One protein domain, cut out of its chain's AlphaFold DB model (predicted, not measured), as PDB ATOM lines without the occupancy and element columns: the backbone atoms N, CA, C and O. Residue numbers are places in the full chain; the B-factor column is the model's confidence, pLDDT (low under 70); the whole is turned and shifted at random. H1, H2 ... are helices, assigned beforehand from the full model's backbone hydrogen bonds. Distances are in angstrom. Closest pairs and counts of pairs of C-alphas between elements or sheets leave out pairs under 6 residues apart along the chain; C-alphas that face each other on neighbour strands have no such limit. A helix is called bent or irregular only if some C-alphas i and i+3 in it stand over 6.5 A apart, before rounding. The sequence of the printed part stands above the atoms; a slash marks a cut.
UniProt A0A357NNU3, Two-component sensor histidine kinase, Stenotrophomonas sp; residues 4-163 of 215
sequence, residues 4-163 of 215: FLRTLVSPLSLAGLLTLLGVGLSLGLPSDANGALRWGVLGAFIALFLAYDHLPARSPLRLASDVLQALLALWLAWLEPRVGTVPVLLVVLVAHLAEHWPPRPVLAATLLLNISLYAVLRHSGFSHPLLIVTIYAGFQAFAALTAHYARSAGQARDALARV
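This is residues 4 to 163 of the 215 residues of the protein "Two-component sensor histidine kinase" of Stenotrophomonas sp (UniProt A0A357NNU3). What would one see first? An up-and-down bundle of six helices, each running against the one before it, has the short H5 in its middle, with H2, H4, H6 and H7 round it and H3 packed on H2 and H4. Residues 153 to 163, the last of H7, stick out beyond the bundle as an arm, and the small H1 sits by the start of H2 and the end of H3. What is the make-up? The printed part has 160 residues with seven named helices, H1 to H7 in chain order, and no named strand, an all-helix class. How large is it? It is compact, with a radius of gyration of the C-alphas of 16.3 A, and its spans are 58 by 32 by 27 A.

How do the first helices meet? H1, residues 4 to 8, is close to but not clearly touching H2, residues 11 to 27; their closest C-alphas, Leu 8 and Leu 14, are 6.5 A apart. H3, residues 33 to 54, touches H2 with its residues 38 to 46 alone, at a shallow tilt of 5 degrees, opposite ways, closest at the C-alphas of Leu 20 and Ile 46, 7.5 A. H4, residues 60 to 79, forms a hairpin with H3, closest at the C-alphas of Phe 45 and Gln 69, 5.8 A. Which helix is the hub? H5, residues 88 to 100, touches four helices, H2 among them, closest at the C-alphas of Gly 16 and Val 92, 6.0 A. H6, residues 103 to 123, forms a hairpin with H5, closest at the C-alphas of Ala 98 and Val 106, 6.1 A. H7, residues 129 to 163, touches H5 with its residues 136 to 151 alone, the same way at a shallow tilt of 25 degrees, closest at the C-alphas of Val 91 and Gln 140, 4.7 A. Are the backbones well formed? Every O i to N i+4 pair is within hydrogen-bond range in H1, H2, H4, H5, H6 and H7, and 16 of 18 are in H3. H3 is only just irregular: C-alphas 50 and 53 are 6.6 A apart.

Where does the first helix begin? C-alpha 4 of H1 is at (28.001, 24.273, -8.661). Which helices are longest? H7 measures 50.5 A from first to last C-alpha and ends at (49.759, 40.168, -22.748); H3 measures 32.3 A and H6 30.1 A.

Is the printed part whole? It has no cut, and no link is long. Where is confidence low? Residues 4 to 10 and 57 to 58 are under 70.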
ATOM      1  N   PHE A   4      28.171  25.727  -8.752       53.28
ATOM      2  CA  PHE A   4      28.001  24.273  -8.661       53.28
ATOM      3  C   PHE A   4      27.961  23.545 -10.018       53.28
ATOM      4  O   PHE A   4      28.557  22.484 -10.178       53.28
ATOM      5  N   LEU A   5      27.312  24.131 -11.033       52.94
ATOM      6  CA  LEU A   5      27.263  23.539 -12.375       52.94
ATOM      7  C   LEU A   5      28.581  23.712 -13.134       52.94
ATOM      8  O   LEU A   5      28.883  22.901 -13.998       52.94
ATOM      9  N   ARG A   6      29.388  24.735 -12.824       55.12
ATOM     10  CA  ARG A   6      30.744  24.841 -13.390       55.12
ATOM     11  C   ARG A   6      31.682  23.810 -12.772       55.12
ATOM     12  O   ARG A   6      32.502  23.256 -13.494       55.12
ATOM     13  N   THR A   7      31.523  23.522 -11.483       55.81
ATOM     14  CA  THR A   7      32.298  22.497 -10.785       55.81
ATOM     15  C   THR A   7      31.969  21.092 -11.271       55.81
ATOM     16  O   THR A   7      32.874  20.319 -11.559       55.81
ATOM     17  N   LEU A   8      30.685  20.770 -11.452       55.03
ATOM     18  CA  LEU A   8      30.242  19.476 -11.989       55.03
ATOM     19  C   LEU A   8      30.614  19.254 -13.459       55.03
ATOM     20  O   LEU A   8      30.697  18.114 -13.893       55.03
ATOM     21  N   VAL A   9      30.821  20.327 -14.227       54.53
ATOM     22  CA  VAL A   9      31.168  20.257 -15.658       54.53
ATOM     23  C   VAL A   9      32.680  20.390 -15.881       54.53
ATOM     24  O   VAL A   9      33.149  20.330 -17.018       54.53
ATOM     25  N   SER A  10      33.480  20.524 -14.815       67.00
ATOM     26  CA  SER A  10      34.928  20.411 -14.964       67.00
ATOM     27  C   SER A  10      35.260  19.002 -15.497       67.00
ATOM     28  O   SER A  10      34.748  18.006 -14.981       67.00
ATOM     29  N   PRO A  11      36.089  18.874 -16.545       71.88
ATOM     30  CA  PRO A  11      36.380  17.571 -17.138       71.88
ATOM     31  C   PRO A  11      37.030  16.610 -16.130       71.88
ATOM     32  O   PRO A  11      36.827  15.399 -16.221       71.88
ATOM     33  N   LEU A  12      37.759  17.137 -15.137       72.88
ATOM     34  CA  LEU A  12      38.382  16.335 -14.086       72.88
ATOM     35  C   LEU A  12      37.360  15.813 -13.064       72.88
ATOM     36  O   LEU A  12      37.414  14.639 -12.705       72.88
ATOM     37  N   SER A  13      36.406  16.641 -12.622       75.94
ATOM     38  CA  SER A  13      35.360  16.202 -11.685       75.94
ATOM     39  C   SER A  13      34.439  15.156 -12.312       75.94
ATOM     40  O   SER A  13      34.081  14.195 -11.636       75.94
ATOM     41  N   LEU A  14      34.132  15.263 -13.609       80.06
ATOM     42  CA  LEU A  14      33.384  14.234 -14.339       80.06
ATOM     43  C   LEU A  14      34.132  12.898 -14.375       80.06
ATOM     44  O   LEU A  14      33.542  11.854 -14.094       80.06
ATOM     45  N   ALA A  15      35.435  12.920 -14.668       82.75
ATOM     46  CA  ALA A  15      36.264  11.718 -14.638       82.75
ATOM     47  C   ALA A  15      36.358  11.123 -13.218       82.75
ATOM     48  O   ALA A  15      36.256   9.906 -13.039       82.75
ATOM     49  N   GLY A  16      36.486  11.973 -12.194       83.75
ATOM     50  CA  GLY A  16      36.459  11.576 -10.785       83.75
ATOM     51  C   GLY A  16      35.137  10.913 -10.389       83.75
ATOM     52  O   GLY A  16      35.128   9.829  -9.821       83.75
ATOM     53  N   LEU A  17      33.999  11.500 -10.756       84.62
ATOM     54  CA  LEU A  17      32.683  10.925 -10.464       84.62
ATOM     55  C   LEU A  17      32.450   9.599 -11.200       84.62
ATOM     56  O   LEU A  17      31.900   8.667 -10.618       84.62
ATOM     57  N   LEU A  18      32.908   9.481 -12.449       87.38
ATOM     58  CA  LEU A  18      32.800   8.240 -13.217       87.38
ATOM     59  C   LEU A  18      33.660   7.119 -12.613       87.38
ATOM     60  O   LEU A  18      33.207   5.979 -12.510       87.38
ATOM     61  N   THR A  19      34.873   7.438 -12.157       87.50
ATOM     62  CA  THR A  19      35.730   6.471 -11.450       87.50
ATOM     63  C   THR A  19      35.139   6.070 -10.098       87.50
ATOM     64  O   THR A  19      35.122   4.884  -9.777       87.50
ATOM     65  N   LEU A  20      34.573   7.018  -9.346       86.69
ATOM     66  CA  LEU A  20      33.863   6.760  -8.090       86.69
ATOM     67  C   LEU A  20      32.636   5.863  -8.284       86.69
ATOM     68  O   LEU A  20      32.405   4.960  -7.481       86.69
ATOM     69  N   LEU A  21      31.889   6.057  -9.372       87.19
ATOM     70  CA  LEU A  21      30.781   5.183  -9.753       87.19
ATOM     71  C   LEU A  21      31.277   3.764 -10.064       87.19
ATOM     72  O   LEU A  21      30.680   2.796  -9.599       87.19
ATOM     73  N   GLY A  22      32.398   3.631 -10.778       85.06
ATOM     74  CA  GLY A  22      33.038   2.337 -11.028       85.06
ATOM     75  C   GLY A  22      33.469   1.620  -9.743       85.06
ATOM     76  O   GLY A  22      33.230   0.422  -9.601       85.06
ATOM     77  N   VAL A  23      34.038   2.353  -8.778       86.38
ATOM     78  CA  VAL A  23      34.364   1.810  -7.447       86.38
ATOM     79  C   VAL A  23      33.088   1.374  -6.724       86.38
ATOM     80  O   VAL A  23      33.040   0.254  -6.230       86.38
ATOM     81  N   GLY A  24      32.032   2.193  -6.730       84.81
ATOM     82  CA  GLY A  24      30.737   1.847  -6.134       84.81
ATOM     83  C   GLY A  24      30.129   0.563  -6.707       84.81
ATOM     84  O   GLY A  24      29.707  -0.309  -5.952       84.81
ATOM     85  N   LEU A  25      30.156   0.393  -8.033       85.31
ATOM     86  CA  LEU A  25      29.715  -0.845  -8.686       85.31
ATOM     87  C   LEU A  25      30.574  -2.049  -8.282       85.31
ATOM     88  O   LEU A  25      30.048  -3.142  -8.085       85.31
ATOM     89  N   SER A  26      31.883  -1.845  -8.125       84.81
ATOM     90  CA  SER A  26      32.812  -2.895  -7.706       84.81
ATOM     91  C   SER A  26      32.616  -3.347  -6.256       84.81
ATOM     92  O   SER A  26      33.001  -4.473  -5.946       84.81
ATOM     93  N   LEU A  27      32.059  -2.503  -5.380       81.31
ATOM     94  CA  LEU A  27      31.726  -2.857  -3.992       81.31
ATOM     95  C   LEU A  27      30.452  -3.718  -3.902       81.31
ATOM     96  O   LEU A  27      30.216  -4.365  -2.883       81.31
ATOM     97  N   GLY A  28      29.631  -3.734  -4.959       79.62
ATOM     98  CA  GLY A  28      28.352  -4.439  -4.987       79.62
ATOM     99  C   GLY A  28      27.274  -3.801  -4.099       79.62
ATOM    100  O   GLY A  28      27.469  -2.763  -3.461       79.62
ATOM    101  N   LEU A  29      26.090  -4.422  -4.077       75.19
ATOM    102  CA  LEU A  29      24.989  -3.983  -3.216       75.19
ATOM    103  C   LEU A  29      25.301  -4.305  -1.744       75.19
ATOM    104  O   LEU A  29      25.811  -5.390  -1.458       75.19
ATOM    105  N   PRO A  30      24.980  -3.403  -0.799       73.38
ATOM    106  CA  PRO A  30      25.205  -3.640   0.621       73.38
ATOM    107  C   PRO A  30      24.261  -4.740   1.127       73.38
ATOM    108  O   PRO A  30      23.116  -4.471   1.476       73.38
ATOM    109  N   SER A  31      24.737  -5.985   1.151       71.19
ATOM    110  CA  SER A  31      23.999  -7.129   1.707       71.19
ATOM    111  C   SER A  31      24.157  -7.255   3.226       71.19
ATOM    112  O   SER A  31      23.271  -7.781   3.893       71.19
ATOM    113  N   ASP A  32      25.261  -6.732   3.774       77.94
ATOM    114  CA  ASP A  32      25.681  -6.952   5.161       77.94
ATOM    115  C   ASP A  32      25.916  -5.620   5.899       77.94
ATOM    116  O   ASP A  32      26.127  -4.573   5.279       77.94
ATOM    117  N   ALA A  33      25.990  -5.656   7.236       71.88
ATOM    118  CA  ALA A  33      26.294  -4.479   8.066       71.88
ATOM    119  C   ALA A  33      27.632  -3.803   7.690       71.88
ATOM    120  O   ALA A  33      27.746  -2.577   7.697       71.88
ATOM    121  N   ASN A  34      28.626  -4.592   7.268       78.06
ATOM    122  CA  ASN A  34      29.896  -4.077   6.746       78.06
ATOM    123  C   ASN A  34      29.743  -3.414   5.364       78.06
ATOM    124  O   ASN A  34      30.511  -2.515   5.027       78.06
ATOM    125  N   GLY A  35      28.734  -3.812   4.583       80.12
ATOM    126  CA  GLY A  35      28.364  -3.180   3.318       80.12
ATOM    127  C   GLY A  35      27.913  -1.736   3.514       80.12
ATOM    128  O   GLY A  35      28.409  -0.841   2.831       80.12
ATOM    129  N   ALA A  36      27.047  -1.485   4.500       83.69
ATOM    130  CA  ALA A  36      26.602  -0.130   4.831       83.69
ATOM    131  C   ALA A  36      27.776   0.783   5.230       83.69
ATOM    132  O   ALA A  36      27.839   1.935   4.805       83.69
ATOM    133  N   LEU A  37      28.745   0.252   5.986       86.25
ATOM    134  CA  LEU A  37      29.937   1.000   6.385       86.25
ATOM    135  C   LEU A  37      30.827   1.364   5.182       86.25
ATOM    136  O   LEU A  37      31.257   2.510   5.077       86.25
ATOM    137  N   ARG A  38      31.044   0.446   4.231       85.75
ATOM    138  CA  ARG A  38      31.818   0.713   2.996       85.75
ATOM    139  C   ARG A  38      31.183   1.808   2.141       85.75
ATOM    140  O   ARG A  38      31.866   2.740   1.723       85.75
ATOM    141  N   TRP A  39      29.871   1.721   1.930       86.69
ATOM    142  CA  TRP A  39      29.113   2.741   1.207       86.69
ATOM    143  C   TRP A  39      29.104   4.083   1.946       86.69
ATOM    144  O   TRP A  39      29.198   5.126   1.303       86.69
ATOM    145  N   GLY A  40      29.075   4.071   3.282       87.69
ATOM    146  CA  GLY A  40      29.228   5.270   4.107       87.69
ATOM    147  C   GLY A  40      30.592   5.941   3.928       87.69
ATOM    148  O   GLY A  40      30.655   7.152   3.725       87.69
ATOM    149  N   VAL A  41      31.679   5.163   3.927       88.69
ATOM    150  CA  VAL A  41      33.046   5.665   3.686       88.69
ATOM    151  C   VAL A  41      33.192   6.223   2.271       88.69
ATOM    152  O   VAL A  41      33.726   7.320   2.102       88.69
ATOM    153  N   LEU A  42      32.677   5.519   1.257       88.25
ATOM    154  CA  LEU A  42      32.675   6.008  -0.123       88.25
ATOM    155  C   LEU A  42      31.842   7.291  -0.256       88.25
ATOM    156  O   LEU A  42      32.292   8.256  -0.866       88.25
ATOM    157  N   GLY A  43      30.655   7.335   0.352       88.56
ATOM    158  CA  GLY A  43      29.796   8.518   0.372       88.56
ATOM    159  C   GLY A  43      30.475   9.716   1.036       88.56
ATOM    160  O   GLY A  43      30.430  10.819   0.494       88.56
ATOM    161  N   ALA A  44      31.175   9.500   2.153       90.12
ATOM    162  CA  ALA A  44      31.974  10.528   2.811       90.12
ATOM    163  C   ALA A  44      33.128  11.014   1.920       90.12
ATOM    164  O   ALA A  44      33.352  12.220   1.821       90.12
ATOM    165  N   PHE A  45      33.815  10.107   1.218       89.12
ATOM    166  CA  PHE A  45      34.856  10.463   0.250       89.12
ATOM    167  C   PHE A  45      34.293  11.331  -0.886       89.12
ATOM    168  O   PHE A  45      34.857  12.378  -1.192       89.12
ATOM    169  N   ILE A  46      33.152  10.943  -1.468       86.94
ATOM    170  CA  ILE A  46      32.475  11.690  -2.543       86.94
ATOM    171  C   ILE A  46      32.024  13.068  -2.051       86.94
ATOM    172  O   ILE A  46      32.248  14.071  -2.730       86.94
ATOM    173  N   ALA A  47      31.405  13.134  -0.871       87.12
ATOM    174  CA  ALA A  47      30.953  14.389  -0.285       87.12
ATOM    175  C   ALA A  47      32.129  15.343  -0.055       87.12
ATOM    176  O   ALA A  47      32.034  16.527  -0.379       87.12
ATOM    177  N   LEU A  48      33.255  14.823   0.442       86.19
ATOM    178  CA  LEU A  48      34.449  15.618   0.686       86.19
ATOM    179  C   LEU A  48      35.126  16.061  -0.619       86.19
ATOM    180  O   LEU A  48      35.613  17.184  -0.698       86.19
ATOM    181  N   PHE A  49      35.107  15.214  -1.653       84.31
ATOM    182  CA  PHE A  49      35.587  15.547  -2.996       84.31
ATOM    183  C   PHE A  49      34.776  16.691  -3.622       84.31
ATOM    184  O   PHE A  49      35.351  17.664  -4.098       84.31
ATOM    185  N   LEU A  50      33.443  16.630  -3.552       83.81
ATOM    186  CA  LEU A  50      32.558  17.686  -4.063       83.81
ATOM    187  C   LEU A  50      32.640  18.979  -3.237       83.81
ATOM    188  O   LEU A  50      32.554  20.076  -3.786       83.81
ATOM    189  N   ALA A  51      32.806  18.866  -1.918       83.75
ATOM    190  CA  ALA A  51      32.928  20.017  -1.031       83.75
ATOM    191  C   ALA A  51      34.266  20.761  -1.195       83.75
ATOM    192  O   ALA A  51      34.354  21.932  -0.820       83.75
ATOM    193  N   TYR A  52      35.293  20.122  -1.762       81.31
ATOM    194  CA  TYR A  52      36.648  20.672  -1.832       81.31
ATOM    195  C   TYR A  52      36.744  22.000  -2.591       81.31
ATOM    196  O   TYR A  52      37.456  22.921  -2.177       81.31
ATOM    197  N   ASP A  53      35.990  22.129  -3.680       73.50
ATOM    198  CA  ASP A  53      35.973  23.338  -4.508       73.50
ATOM    199  C   ASP A  53      35.234  24.508  -3.848       73.50
ATOM    200  O   ASP A  53      35.409  25.664  -4.237       73.50
ATOM    201  N   HIS A  54      34.444  24.229  -2.811       78.00
ATOM    202  CA  HIS A  54      33.811  25.248  -1.978       78.00
ATOM    203  C   HIS A  54      34.718  25.727  -0.835       78.00
ATOM    204  O   HIS A  54      34.409  26.732  -0.189       78.00
ATOM    205  N   LEU A  55      35.839  25.046  -0.580       76.31
ATOM    206  CA  LEU A  55      36.772  25.427   0.475       76.31
ATOM    207  C   LEU A  55      37.685  26.581   0.024       76.31
ATOM    208  O   LEU A  55      38.205  26.576  -1.094       76.31
ATOM    209  N   PRO A  56      37.966  27.560   0.904       74.25
ATOM    210  CA  PRO A  56      38.834  28.681   0.572       74.25
ATOM    211  C   PRO A  56      40.260  28.217   0.245       74.25
ATOM    212  O   PRO A  56      40.882  27.470   1.011       74.25
ATOM    213  N   ALA A  57      40.796  28.729  -0.871       65.25
ATOM    214  CA  ALA A  57      42.001  28.257  -1.565       65.25
ATOM    215  C   ALA A  57      43.317  28.253  -0.752       65.25
ATOM    216  O   ALA A  57      44.319  27.725  -1.228       65.25
ATOM    217  N   ARG A  58      43.341  28.826   0.460       65.38
ATOM    218  CA  ARG A  58      44.525  28.915   1.339       65.38
ATOM    219  C   ARG A  58      44.247  28.549   2.802       65.38
ATOM    220  O   ARG A  58      44.960  28.991   3.696       65.38
ATOM    221  N   SER A  59      43.196  27.778   3.063       76.81
ATOM    222  CA  SER A  59      42.819  27.408   4.430       76.81
ATOM    223  C   SER A  59      43.442  26.079   4.879       76.81
ATOM    224  O   SER A  59      43.603  25.172   4.057       76.81
ATOM    225  N   PRO A  60      43.717  25.906   6.191       81.00
ATOM    226  CA  PRO A  60      44.090  24.602   6.750       81.00
ATOM    227  C   PRO A  60      42.994  23.545   6.534       81.00
ATOM    228  O   PRO A  60      43.281  22.354   6.549       81.00
ATOM    229  N   LEU A  61      41.755  23.976   6.266       81.12
ATOM    230  CA  LEU A  61      40.620  23.106   5.963       81.12
ATOM    231  C   LEU A  61      40.812  22.313   4.667       81.12
ATOM    232  O   LEU A  61      40.387  21.165   4.606       81.12
ATOM    233  N   ARG A  62      41.482  22.874   3.649       81.31
ATOM    234  CA  ARG A  62      41.798  22.126   2.421       81.31
ATOM    235  C   ARG A  62      42.785  21.001   2.684       81.31
ATOM    236  O   ARG A  62      42.544  19.875   2.272       81.31
ATOM    237  N   LEU A  63      43.845  21.286   3.440       83.75
ATOM    238  CA  LEU A  63      44.816  20.262   3.819       83.75
ATOM    239  C   LEU A  63      44.168  19.197   4.714       83.75
ATOM    240  O   LEU A  63      44.398  18.011   4.510       83.75
ATOM    241  N   ALA A  64      43.307  19.599   5.652       86.38
ATOM    242  CA  ALA A  64      42.526  18.663   6.458       86.38
ATOM    243  C   ALA A  64      41.602  17.788   5.593       86.38
ATOM    244  O   ALA A  64      41.507  16.589   5.830       86.38
ATOM    245  N   SER A  65      40.969  18.366   4.569       86.94
ATOM    246  CA  SER A  65      40.141  17.641   3.603       86.94
ATOM    247  C   SER A  65      40.952  16.631   2.784       86.94
ATOM    248  O   SER A  65      40.529  15.487   2.655       86.94
ATOM    249  N   ASP A  66      42.124  17.024   2.277       86.38
ATOM    250  CA  ASP A  66      43.032  16.150   1.520       86.38
ATOM    251  C   ASP A  66      43.515  14.971   2.383       86.38
ATOM    252  O   ASP A  66      43.483  13.812   1.963       86.38
ATOM    253  N   VAL A  67      43.908  15.253   3.632       88.12
ATOM    254  CA  VAL A  67      44.314  14.230   4.606       88.12
ATOM    255  C   VAL A  67      43.146  13.309   4.947       88.12
ATOM    256  O   VAL A  67      43.318  12.093   4.992       88.12
ATOM    257  N   LEU A  68      41.945  13.848   5.150       90.06
ATOM    258  CA  LEU A  68      40.773  13.041   5.467       90.06
ATOM    259  C   LEU A  68      40.359  12.158   4.278       90.06
ATOM    260  O   LEU A  68      40.071  10.984   4.483       90.06
ATOM    261  N   GLN A  69      40.414  12.658   3.040       89.81
ATOM    262  CA  GLN A  69      40.216  11.846   1.831       89.81
ATOM    263  C   GLN A  69      41.250  10.713   1.732       89.81
ATOM    264  O   GLN A  69      40.876   9.574   1.453       89.81
ATOM    265  N   ALA A  70      42.529  10.997   2.004       90.50
ATOM    266  CA  ALA A  70      43.582   9.980   2.043       90.50
ATOM    267  C   ALA A  70      43.285   8.886   3.076       90.50
ATOM    268  O   ALA A  70      43.376   7.696   2.768       90.50
ATOM    269  N   LEU A  71      42.898   9.287   4.291       91.19
ATOM    270  CA  LEU A  71      42.556   8.364   5.369       91.19
ATOM    271  C   LEU A  71      41.332   7.514   5.018       91.19
ATOM    272  O   LEU A  71      41.371   6.305   5.218       91.19
ATOM    273  N   LEU A  72      40.278   8.108   4.449       90.31
ATOM    274  CA  LEU A  72      39.081   7.379   4.018       90.31
ATOM    275  C   LEU A  72      39.393   6.377   2.899       90.31
ATOM    276  O   LEU A  72      38.930   5.239   2.956       90.31
ATOM    277  N   ALA A  73      40.212   6.759   1.915       89.19
ATOM    278  CA  ALA A  73      40.615   5.864   0.831       89.19
ATOM    279  C   ALA A  73      41.452   4.678   1.341       89.19
ATOM    280  O   ALA A  73      41.210   3.535   0.953       89.19
ATOM    281  N   LEU A  74      42.406   4.929   2.246       88.69
ATOM    282  CA  LEU A  74      43.202   3.873   2.880       88.69
ATOM    283  C   LEU A  74      42.354   2.989   3.799       88.69
ATOM    284  O   LEU A  74      42.548   1.774   3.827       88.69
ATOM    285  N   TRP A  75      41.394   3.573   4.514       88.81
ATOM    286  CA  TRP A  75      40.480   2.820   5.363       88.81
ATOM    287  C   TRP A  75      39.584   1.899   4.534       88.81
ATOM    288  O   TRP A  75      39.448   0.723   4.868       88.81
ATOM    289  N   LEU A  76      39.060   2.376   3.401       86.56
ATOM    290  CA  LEU A  76      38.308   1.532   2.474       86.56
ATOM    291  C   LEU A  76      39.183   0.414   1.887       86.56
ATOM    292  O   LEU A  76      38.737  -0.729   1.803       86.56
ATOM    293  N   ALA A  77      40.445   0.706   1.552       86.00
ATOM    294  CA  ALA A  77      41.392  -0.303   1.072       86.00
ATOM    295  C   ALA A  77      41.691  -1.381   2.126       86.00
ATOM    296  O   ALA A  77      41.941  -2.533   1.777       86.00
ATOM    297  N   TRP A  78      41.643  -1.023   3.410       85.50
ATOM    298  CA  TRP A  78      41.803  -1.964   4.517       85.50
ATOM    299  C   TRP A  78      40.541  -2.797   4.781       85.50
ATOM    300  O   TRP A  78      40.642  -3.979   5.098       85.50
ATOM    301  N   LEU A  79      39.351  -2.216   4.605       83.81
ATOM    302  CA  LEU A  79      38.069  -2.920   4.743       83.81
ATOM    303  C   LEU A  79      37.809  -3.918   3.609       83.81
ATOM    304  O   LEU A  79      37.106  -4.912   3.813       83.81
ATOM    305  N   GLU A  80      38.363  -3.662   2.422       81.44
ATOM    306  CA  GLU A  80      38.173  -4.525   1.257       81.44
ATOM    307  C   GLU A  80      39.456  -4.794   0.449       81.44
ATOM    308  O   GLU A  80      39.527  -4.520  -0.750       81.44
ATOM    309  N   PRO A  81      40.475  -5.439   1.055       73.31
ATOM    310  CA  PRO A  81      41.786  -5.617   0.421       73.31
ATOM    311  C   PRO A  81      41.746  -6.512  -0.820       73.31
ATOM    312  O   PRO A  81      42.644  -6.478  -1.656       73.31
ATOM    313  N   ARG A  82      40.718  -7.363  -0.920       70.12
ATOM    314  CA  ARG A  82      40.541  -8.335  -2.008       70.12
ATOM    315  C   ARG A  82      39.953  -7.699  -3.266       70.12
ATOM    316  O   ARG A  82      40.120  -8.245  -4.352       70.12
ATOM    317  N   VAL A  83      39.295  -6.549  -3.124       70.88
ATOM    318  CA  VAL A  83      38.702  -5.807  -4.231       70.88
ATOM    319  C   VAL A  83      39.774  -4.865  -4.778       70.88
ATOM    320  O   VAL A  83      39.983  -3.752  -4.304       70.88
ATOM    321  N   GLY A  84      40.507  -5.342  -5.787       72.25
ATOM    322  CA  GLY A  84      41.673  -4.653  -6.359       72.25
ATOM    323  C   GLY A  84      41.384  -3.321  -7.067       72.25
ATOM    324  O   GLY A  84      42.303  -2.737  -7.638       72.25
ATOM    325  N   THR A  85      40.140  -2.839  -7.063       81.50
ATOM    326  CA  THR A  85      39.704  -1.563  -7.659       81.50
ATOM    327  C   THR A  85      39.759  -0.395  -6.672       81.50
ATOM    328  O   THR A  85      39.873   0.750  -7.096       81.50
ATOM    329  N   VAL A  86      39.761  -0.651  -5.358       83.75
ATOM    330  CA  VAL A  86      39.807   0.403  -4.326       83.75
ATOM    331  C   VAL A  86      41.018   1.350  -4.452       83.75
ATOM    332  O   VAL A  86      40.841   2.555  -4.252       83.75
ATOM    333  N   PRO A  87      42.228   0.903  -4.863       89.12
ATOM    334  CA  PRO A  87      43.360   1.809  -5.072       89.12
ATOM    335  C   PRO A  87      43.131   2.893  -6.141       89.12
ATOM    336  O   PRO A  87      43.857   3.888  -6.145       89.12
ATOM    337  N   VAL A  88      42.113   2.761  -7.007       90.56
ATOM    338  CA  VAL A  88      41.689   3.827  -7.936       90.56
ATOM    339  C   VAL A  88      41.360   5.119  -7.180       90.56
ATOM    340  O   VAL A  88      41.661   6.200  -7.680       90.56
ATOM    341  N   LEU A  89      40.824   5.046  -5.957       89.56
ATOM    342  CA  LEU A  89      40.546   6.237  -5.144       89.56
ATOM    343  C   LEU A  89      41.810   7.062  -4.874       89.56
ATOM    344  O   LEU A  89      41.765   8.290  -4.885       89.56
ATOM    345  N   LEU A  90      42.955   6.396  -4.701       91.31
ATOM    346  CA  LEU A  90      44.241   7.072  -4.545       91.31
ATOM    347  C   LEU A  90      44.706   7.713  -5.859       91.31
ATOM    348  O   LEU A  90      45.357   8.751  -5.820       91.31
ATOM    349  N   VAL A  91      44.359   7.145  -7.021       92.75
ATOM    350  CA  VAL A  91      44.613   7.774  -8.332       92.75
ATOM    351  C   VAL A  91      43.840   9.085  -8.448       92.75
ATOM    352  O   VAL A  91      44.429  10.106  -8.799       92.75
ATOM    353  N   VAL A  92      42.546   9.068  -8.109       91.19
ATOM    354  CA  VAL A  92      41.688  10.263  -8.122       91.19
ATOM    355  C   VAL A  92      42.233  11.322  -7.168       91.19
ATOM    356  O   VAL A  92      42.388  12.478  -7.560       91.19
ATOM    357  N   LEU A  93      42.603  10.920  -5.951       91.12
ATOM    358  CA  LEU A  93      43.191  11.814  -4.958       91.12
ATOM    359  C   LEU A  93      44.500  12.443  -5.454       91.12
ATOM    360  O   LEU A  93      44.678  13.652  -5.356       91.12
ATOM    361  N   VAL A  94      45.411  11.654  -6.030       92.56
ATOM    362  CA  VAL A  94      46.686  12.165  -6.559       92.56
ATOM    363  C   VAL A  94      46.467  13.126  -7.730       92.56
ATOM    364  O   VAL A  94      47.136  14.158  -7.797       92.56
ATOM    365  N   ALA A  95      45.520  12.833  -8.626       90.69
ATOM    366  CA  ALA A  95      45.146  13.737  -9.714       90.69
ATOM    367  C   ALA A  95      44.642  15.082  -9.168       90.69
ATOM    368  O   ALA A  95      45.078  16.146  -9.610       90.69
ATOM    369  N   HIS A  96      43.779  15.020  -8.155       87.19
ATOM    370  CA  HIS A  96      43.208  16.185  -7.492       87.19
ATOM    371  C   HIS A  96      44.274  17.023  -6.764       87.19
ATOM    372  O   HIS A  96      44.320  18.250  -6.900       87.19
ATOM    373  N   LEU A  97      45.204  16.365  -6.064       88.88
ATOM    374  CA  LEU A  97      46.367  17.004  -5.446       88.88
ATOM    375  C   LEU A  97      47.258  17.682  -6.497       88.88
ATOM    376  O   LEU A  97      47.709  18.807  -6.287       88.88
ATOM    377  N   ALA A  98      47.504  17.033  -7.637       89.75
ATOM    378  CA  ALA A  98      48.346  17.561  -8.710       89.75
ATOM    379  C   ALA A  98      47.761  18.799  -9.409       89.75
ATOM    380  O   ALA A  98      48.522  19.620  -9.935       89.75
ATOM    381  N   GLU A  99      46.440  18.962  -9.389       85.62
ATOM    382  CA  GLU A  99      45.761  20.164  -9.871       85.62
ATOM    383  C   GLU A  99      45.973  21.349  -8.912       85.62
ATOM    384  O   GLU A  99      46.284  22.462  -9.336       85.62
ATOM    385  N   HIS A 100      45.920  21.119  -7.602       83.56
ATOM    386  CA  HIS A 100      45.896  22.204  -6.618       83.56
ATOM    387  C   HIS A 100      47.260  22.548  -6.013       83.56
ATOM    388  O   HIS A 100      47.521  23.706  -5.683       83.56
ATOM    389  N   TRP A 101      48.164  21.574  -5.917       86.38
ATOM    390  CA  TRP A 101      49.429  21.699  -5.195       86.38
ATOM    391  C   TRP A 101      50.647  21.687  -6.132       86.38
ATOM    392  O   TRP A 101      50.573  21.190  -7.265       86.38
ATOM    393  N   PRO A 102      51.790  22.265  -5.715       87.94
ATOM    394  CA  PRO A 102      53.031  22.160  -6.473       87.94
ATOM    395  C   PRO A 102      53.516  20.699  -6.537       87.94
ATOM    396  O   PRO A 102      53.176  19.898  -5.671       87.94
ATOM    397  N   PRO A 103      54.354  20.327  -7.519       88.69
ATOM    398  CA  PRO A 103      54.716  18.925  -7.759       88.69
ATOM    399  C   PRO A 103      55.481  18.270  -6.596       88.69
ATOM    400  O   PRO A 103      55.353  17.073  -6.379       88.69
ATOM    401  N   ARG A 104      56.247  19.038  -5.809       91.69
ATOM    402  CA  ARG A 104      57.054  18.508  -4.693       91.69
ATOM    403  C   ARG A 104      56.218  17.835  -3.588       91.69
ATOM    404  O   ARG A 104      56.468  16.661  -3.322       91.69
ATOM    405  N   PRO A 105      55.239  18.510  -2.947       90.25
ATOM    406  CA  PRO A 105      54.386  17.867  -1.945       90.25
ATOM    407  C   PRO A 105      53.522  16.755  -2.541       90.25
ATOM    408  O   PRO A 105      53.283  15.767  -1.861       90.25
ATOM    409  N   VAL A 106      53.108  16.872  -3.808       91.31
ATOM    410  CA  VAL A 106      52.345  15.820  -4.496       91.31
ATOM    411  C   VAL A 106      53.182  14.550  -4.617       91.31
ATOM    412  O   VAL A 106      52.712  13.487  -4.243       91.31
ATOM    413  N   LEU A 107      54.442  14.650  -5.052       93.12
ATOM    414  CA  LEU A 107      55.350  13.501  -5.124       93.12
ATOM    415  C   LEU A 107      55.567  12.852  -3.751       93.12
ATOM    416  O   LEU A 107      55.506  11.630  -3.638       93.12
ATOM    417  N   ALA A 108      55.778  13.663  -2.708       93.88
ATOM    418  CA  ALA A 108      55.934  13.162  -1.344       93.88
ATOM    419  C   ALA A 108      54.663  12.455  -0.842       93.88
ATOM    420  O   ALA A 108      54.744  11.345  -0.320       93.88
ATOM    421  N   ALA A 109      53.489  13.058  -1.050       92.44
ATOM    422  CA  ALA A 109      52.202  12.474  -0.685       92.44
ATOM    423  C   ALA A 109      51.944  11.169  -1.449       92.44
ATOM    424  O   ALA A 109      51.639  10.156  -0.830       92.44
ATOM    425  N   THR A 110      52.146  11.148  -2.768       93.62
ATOM    426  CA  THR A 110      52.007   9.943  -3.597       93.62
ATOM    427  C   THR A 110      52.915   8.820  -3.107       93.62
ATOM    428  O   THR A 110      52.470   7.678  -2.996       93.62
ATOM    429  N   LEU A 111      54.171   9.115  -2.758       95.06
ATOM    430  CA  LEU A 111      55.085   8.107  -2.222       95.06
ATOM    431  C   LEU A 111      54.577   7.543  -0.885       95.06
ATOM    432  O   LEU A 111      54.511   6.325  -0.720       95.06
ATOM    433  N   LEU A 112      54.155   8.412   0.038       95.06
ATOM    434  CA  LEU A 112      53.588   8.007   1.328       95.06
ATOM    435  C   LEU A 112      52.309   7.171   1.168       95.06
ATOM    436  O   LEU A 112      52.149   6.157   1.853       95.06
ATOM    437  N   LEU A 113      51.424   7.546   0.242       93.69
ATOM    438  CA  LEU A 113      50.195   6.809  -0.058       93.69
ATOM    439  C   LEU A 113      50.490   5.417  -0.624       93.69
ATOM    440  O   LEU A 113      49.854   4.454  -0.205       93.69
ATOM    441  N   ASN A 114      51.479   5.278  -1.512       94.62
ATOM    442  CA  ASN A 114      51.876   3.972  -2.049       94.62
ATOM    443  C   ASN A 114      52.517   3.069  -0.994       94.62
ATOM    444  O   ASN A 114      52.220   1.876  -0.956       94.62
ATOM    445  N   ILE A 115      53.360   3.624  -0.115       94.62
ATOM    446  CA  ILE A 115      53.937   2.877   1.013       94.62
ATOM    447  C   ILE A 115      52.819   2.386   1.941       94.62
ATOM    448  O   ILE A 115      52.800   1.216   2.325       94.62
ATOM    449  N   SER A 116      51.859   3.260   2.248       93.12
ATOM    450  CA  SER A 116      50.707   2.937   3.098       93.12
ATOM    451  C   SER A 116      49.827   1.859   2.464       93.12
ATOM    452  O   SER A 116      49.492   0.871   3.114       93.12
ATOM    453  N   LEU A 117      49.520   1.994   1.170       91.69
ATOM    454  CA  LEU A 117      48.770   1.000   0.406       91.69
ATOM    455  C   LEU A 117      49.485  -0.357   0.406       91.69
ATOM    456  O   LEU A 117      48.869  -1.388   0.668       91.69
ATOM    457  N   TYR A 118      50.793  -0.366   0.150       92.88
ATOM    458  CA  TYR A 118      51.589  -1.585   0.171       92.88
ATOM    459  C   TYR A 118      51.539  -2.277   1.538       92.88
ATOM    460  O   TYR A 118      51.328  -3.490   1.597       92.88
ATOM    461  N   ALA A 119      51.673  -1.523   2.633       91.94
ATOM    462  CA  ALA A 119      51.572  -2.059   3.987       91.94
ATOM    463  C   ALA A 119      50.191  -2.687   4.255       91.94
ATOM    464  O   ALA A 119      50.122  -3.813   4.752       91.94
ATOM    465  N   VAL A 120      49.106  -2.012   3.855       89.75
ATOM    466  CA  VAL A 120      47.724  -2.509   3.981       89.75
ATOM    467  C   VAL A 120      47.532  -3.824   3.223       89.75
ATOM    468  O   VAL A 120      47.035  -4.804   3.785       89.75
ATOM    469  N   LEU A 121      47.971  -3.889   1.965       88.88
ATOM    470  CA  LEU A 121      47.810  -5.084   1.136       88.88
ATOM    471  C   LEU A 121      48.676  -6.253   1.621       88.88
ATOM    472  O   LEU A 121      48.220  -7.398   1.613       88.88
ATOM    473  N   ARG A 122      49.908  -5.978   2.070       90.31
ATOM    474  CA  ARG A 122      50.798  -6.991   2.660       90.31
ATOM    475  C   ARG A 122      50.207  -7.581   3.930       90.31
ATOM    476  O   ARG A 122      50.212  -8.798   4.076       90.31
ATOM    477  N   HIS A 123      49.697  -6.736   4.824       88.94
ATOM    478  CA  HIS A 123      49.076  -7.181   6.071       88.94
ATOM    479  C   HIS A 123      47.828  -8.036   5.818       88.94
ATOM    480  O   HIS A 123      47.581  -9.007   6.524       88.94
ATOM    481  N   SER A 124      47.082  -7.722   4.761       83.94
ATOM    482  CA  SER A 124      45.852  -8.428   4.391       83.94
ATOM    483  C   SER A 124      46.078  -9.763   3.663       83.94
ATOM    484  O   SER A 124      45.112 -10.409   3.259       83.94
ATOM    485  N   GLY A 125      47.335 -10.175   3.455       83.12
ATOM    486  CA  GLY A 125      47.677 -11.429   2.778       83.12
ATOM    487  C   GLY A 125      47.390 -11.433   1.272       83.12
ATOM    488  O   GLY A 125      47.177 -12.496   0.694       83.12
ATOM    489  N   PHE A 126      47.348 -10.263   0.626       84.31
ATOM    490  CA  PHE A 126      47.137 -10.164  -0.820       84.31
ATOM    491  C   PHE A 126      48.298 -10.827  -1.581       84.31
ATOM    492  O   PHE A 126      49.456 -10.624  -1.222       84.31
ATOM    493  N   SER A 127      48.012 -11.592  -2.641       83.69
ATOM    494  CA  SER A 127      49.016 -12.460  -3.285       83.69
ATOM    495  C   SER A 127      50.154 -11.697  -3.972       83.69
ATOM    496  O   SER A 127      51.313 -12.085  -3.864       83.69
ATOM    497  N   HIS A 128      49.842 -10.595  -4.665       87.44
ATOM    498  CA  HIS A 128      50.822  -9.817  -5.443       87.44
ATOM    499  C   HIS A 128      50.733  -8.308  -5.143       87.44
ATOM    500  O   HIS A 128      50.363  -7.511  -6.007       87.44
ATOM    501  N   PRO A 129      51.073  -7.883  -3.914       88.44
ATOM    502  CA  PRO A 129      50.881  -6.511  -3.446       88.44
ATOM    503  C   PRO A 129      51.834  -5.519  -4.124       88.44
ATOM    504  O   PRO A 129      51.465  -4.374  -4.358       88.44
ATOM    505  N   LEU A 130      53.045  -5.952  -4.496       90.62
ATOM    506  CA  LEU A 130      53.983  -5.110  -5.249       90.62
ATOM    507  C   LEU A 130      53.477  -4.805  -6.660       90.62
ATOM    508  O   LEU A 130      53.569  -3.665  -7.106       90.62
ATOM    509  N   LEU A 131      52.931  -5.809  -7.350       91.38
ATOM    510  CA  LEU A 131      52.424  -5.660  -8.713       91.38
ATOM    511  C   LEU A 131      51.308  -4.615  -8.752       91.38
ATOM    512  O   LEU A 131      51.376  -3.674  -9.538       91.38
ATOM    513  N   ILE A 132      50.311  -4.741  -7.875       90.44
ATOM    514  CA  ILE A 132      49.162  -3.832  -7.872       90.44
ATOM    515  C   ILE A 132      49.562  -2.408  -7.468       90.44
ATOM    516  O   ILE A 132      49.173  -1.464  -8.149       90.44
ATOM    517  N   VAL A 133      50.424  -2.236  -6.456       92.81
ATOM    518  CA  VAL A 133      50.963  -0.912  -6.092       92.81
ATOM    519  C   VAL A 133      51.739  -0.301  -7.260       92.81
ATOM    520  O   VAL A 133      51.576   0.878  -7.534       92.81
ATOM    521  N   THR A 134      52.517  -1.092  -8.003       93.81
ATOM    522  CA  THR A 134      53.292  -0.599  -9.155       93.81
ATOM    523  C   THR A 134      52.385  -0.145 -10.300       93.81
ATOM    524  O   THR A 134      52.596   0.927 -10.865       93.81
ATOM    525  N   ILE A 135      51.341  -0.919 -10.617       93.75
ATOM    526  CA  ILE A 135      50.343  -0.549 -11.633       93.75
ATOM    527  C   ILE A 135      49.641   0.756 -11.243       93.75
ATOM    528  O   ILE A 135      49.569   1.691 -12.043       93.75
ATOM    529  N   TYR A 136      49.159   0.850 -10.002       93.31
ATOM    530  CA  TYR A 136      48.460   2.044  -9.534       93.31
ATOM    531  C   TYR A 136      49.380   3.250  -9.360       93.31
ATOM    532  O   TYR A 136      48.944   4.362  -9.639       93.31
ATOM    533  N   ALA A 137      50.650   3.055  -9.006       94.81
ATOM    534  CA  ALA A 137      51.655   4.111  -9.026       94.81
ATOM    535  C   ALA A 137      51.862   4.656 -10.449       94.81
ATOM    536  O   ALA A 137      51.970   5.868 -10.633       94.81
ATOM    537  N   GLY A 138      51.841   3.788 -11.469       95.12
ATOM    538  CA  GLY A 138      51.855   4.195 -12.876       95.12
ATOM    539  C   GLY A 138      50.641   5.052 -13.255       95.12
ATOM    540  O   GLY A 138      50.802   6.135 -13.820       95.12
ATOM    541  N   PHE A 139      49.431   4.623 -12.879       94.56
ATOM    542  CA  PHE A 139      48.212   5.413 -13.106       94.56
ATOM    543  C   PHE A 139      48.215   6.741 -12.344       94.56
ATOM    544  O   PHE A 139      47.844   7.768 -12.906       94.56
ATOM    545  N   GLN A 140      48.675   6.746 -11.093       94.88
ATOM    546  CA  GLN A 140      48.851   7.960 -10.294       94.88
ATOM    547  C   GLN A 140      49.833   8.927 -10.953       94.88
ATOM    548  O   GLN A 140      49.541  10.116 -11.037       94.88
ATOM    549  N   ALA A 141      50.970   8.438 -11.456       94.12
ATOM    550  CA  ALA A 141      51.945   9.263 -12.161       94.12
ATOM    551  C   ALA A 141      51.351   9.868 -13.441       94.12
ATOM    552  O   ALA A 141      51.499  11.066 -13.680       94.12
ATOM    553  N   PHE A 142      50.624   9.070 -14.227       94.44
ATOM    554  CA  PHE A 142      49.947   9.543 -15.434       94.44
ATOM    555  C   PHE A 142      48.891  10.611 -15.121       94.44
ATOM    556  O   PHE A 142      48.858  11.668 -15.756       94.44
ATOM    557  N   ALA A 143      48.059  10.366 -14.108       91.81
ATOM    558  CA  ALA A 143      47.022  11.297 -13.687       91.81
ATOM    559  C   ALA A 143      47.626  12.599 -13.136       91.81
ATOM    560  O   ALA A 143      47.204  13.687 -13.531       91.81
ATOM    561  N   ALA A 144      48.671  12.502 -12.306       92.25
ATOM    562  CA  ALA A 144      49.395  13.657 -11.782       92.25
ATOM    563  C   ALA A 144      50.024  14.500 -12.897       92.25
ATOM    564  O   ALA A 144      49.911  15.726 -12.885       92.25
ATOM    565  N   LEU A 145      50.673  13.856 -13.870       92.44
ATOM    566  CA  LEU A 145      51.316  14.546 -14.984       92.44
ATOM    567  C   LEU A 145      50.286  15.246 -15.874       92.44
ATOM    568  O   LEU A 145      50.462  16.411 -16.226       92.44
ATOM    569  N   THR A 146      49.182  14.564 -16.180       91.31
ATOM    570  CA  THR A 146      48.089  15.117 -16.989       91.31
ATOM    571  C   THR A 146      47.456  16.327 -16.304       91.31
ATOM    572  O   THR A 146      47.303  17.376 -16.931       91.31
ATOM    573  N   ALA A 147      47.157  16.228 -15.005       89.62
ATOM    574  CA  ALA A 147      46.629  17.341 -14.217       89.62
ATOM    575  C   ALA A 147      47.627  18.512 -14.136       89.62
ATOM    576  O   ALA A 147      47.256  19.675 -14.314       89.62
ATOM    577  N   HIS A 148      48.917  18.219 -13.944       88.88
ATOM    578  CA  HIS A 148      49.965  19.236 -13.928       88.88
ATOM    579  C   HIS A 148      50.083  19.971 -15.272       88.88
ATOM    580  O   HIS A 148      50.184  21.202 -15.288       88.88
ATOM    581  N   TYR A 149      50.033  19.252 -16.393       89.50
ATOM    582  CA  TYR A 149      50.061  19.852 -17.726       89.50
ATOM    583  C   TYR A 149      48.797  20.640 -18.040       89.50
ATOM    584  O   TYR A 149      48.910  21.746 -18.558       89.50
ATOM    585  N   ALA A 150      47.615  20.142 -17.669       88.12
ATOM    586  CA  ALA A 150      46.363  20.873 -17.841       88.12
ATOM    587  C   ALA A 150      46.401  22.225 -17.112       88.12
ATOM    588  O   ALA A 150      46.111  23.267 -17.707       88.12
ATOM    589  N   ARG A 151      46.860  22.233 -15.855       86.25
ATOM    590  CA  ARG A 151      47.063  23.467 -15.088       86.25
ATOM    591  C   ARG A 151      48.090  24.389 -15.737       86.25
ATOM    592  O   ARG A 151      47.831  25.582 -15.874       86.25
ATOM    593  N   SER A 152      49.250  23.858 -16.114       88.62
ATOM    594  CA  SER A 152      50.337  24.659 -16.692       88.62
ATOM    595  C   SER A 152      49.920  25.287 -18.025       88.62
ATOM    596  O   SER A 152      50.186  26.462 -18.270       88.62
ATOM    597  N   ALA A 153      49.184  24.539 -18.851       89.81
ATOM    598  CA  ALA A 153      48.598  25.034 -20.091       89.81
ATOM    599  C   ALA A 153      47.549  26.127 -19.831       89.81
ATOM    600  O   ALA A 153      47.552  27.147 -20.520       89.81
ATOM    601  N   GLY A 154      46.696  25.959 -18.813       89.19
ATOM    602  CA  GLY A 154      45.743  26.987 -18.385       89.19
ATOM    603  C   GLY A 154      46.438  28.287 -17.972       89.19
ATOM    604  O   GLY A 154      46.121  29.353 -18.492       89.19
ATOM    605  N   GLN A 155      47.464  28.190 -17.123       90.31
ATOM    606  CA  GLN A 155      48.254  29.342 -16.672       90.31
ATOM    607  C   GLN A 155      48.967  30.054 -17.829       90.31
ATOM    608  O   GLN A 155      48.974  31.286 -17.884       90.31
ATOM    609  N   ALA A 156      49.541  29.296 -18.768       92.50
ATOM    610  CA  ALA A 156      50.169  29.851 -19.963       92.50
ATOM    611  C   ALA A 156      49.148  30.572 -20.855       92.50
ATOM    612  O   ALA A 156      49.408  31.683 -21.316       92.50
ATOM    613  N   ARG A 157      47.956  29.987 -21.045       94.44
ATOM    614  CA  ARG A 157      46.867  30.607 -21.810       94.44
ATOM    615  C   ARG A 157      46.425  31.930 -21.188       94.44
ATOM    616  O   ARG A 157      46.272  32.915 -21.906       94.44
ATOM    617  N   ASP A 158      46.273  31.974 -19.869       94.69
ATOM    618  CA  ASP A 158      45.861  33.182 -19.151       94.69
ATOM    619  C   ASP A 158      46.958  34.260 -19.149       94.69
ATOM    620  O   ASP A 158      46.668  35.457 -19.150       94.69
ATOM    621  N   ALA A 159      48.235  33.870 -19.158       96.00
ATOM    622  CA  ALA A 159      49.347  34.803 -19.351       96.00
ATOM    623  C   ALA A 159      49.345  35.402 -20.768       96.00
ATOM    624  O   ALA A 159      49.429  36.620 -20.911       96.00
ATOM    625  N   LEU A 160      49.173  34.572 -21.802       96.94
ATOM    626  CA  LEU A 160      49.081  35.026 -23.193       96.94
ATOM    627  C   LEU A 160      47.876  35.945 -23.422       96.94
ATOM    628  O   LEU A 160      48.007  36.970 -24.087       96.94
ATOM    629  N   ALA A 161      46.718  35.612 -22.848       96.62
ATOM    630  CA  ALA A 161      45.515  36.432 -22.953       96.62
ATOM    631  C   ALA A 161      45.719  37.831 -22.346       96.62
ATOM    632  O   ALA A 161      45.304  38.819 -22.950       96.62
ATOM    633  N   ARG A 162      46.402  37.919 -21.195       97.06
ATOM    634  CA  ARG A 162      46.751  39.199 -20.558       97.06
ATOM    635  C   ARG A 162      47.685  40.035 -21.428       97.06
ATOM    636  O   ARG A 162      47.348  41.166 -21.754       97.06
ATOM    637  N   VAL A 163      48.793  39.456 -21.892       97.44
ATOM    638  CA  VAL A 163      49.759  40.168 -22.748       97.44
ATOM    639  C   VAL A 163      49.120  40.632 -24.061       97.44
ATOM    640  O   VAL A 163      49.402  41.731 -24.533       97.44
TER     641      VAL A 163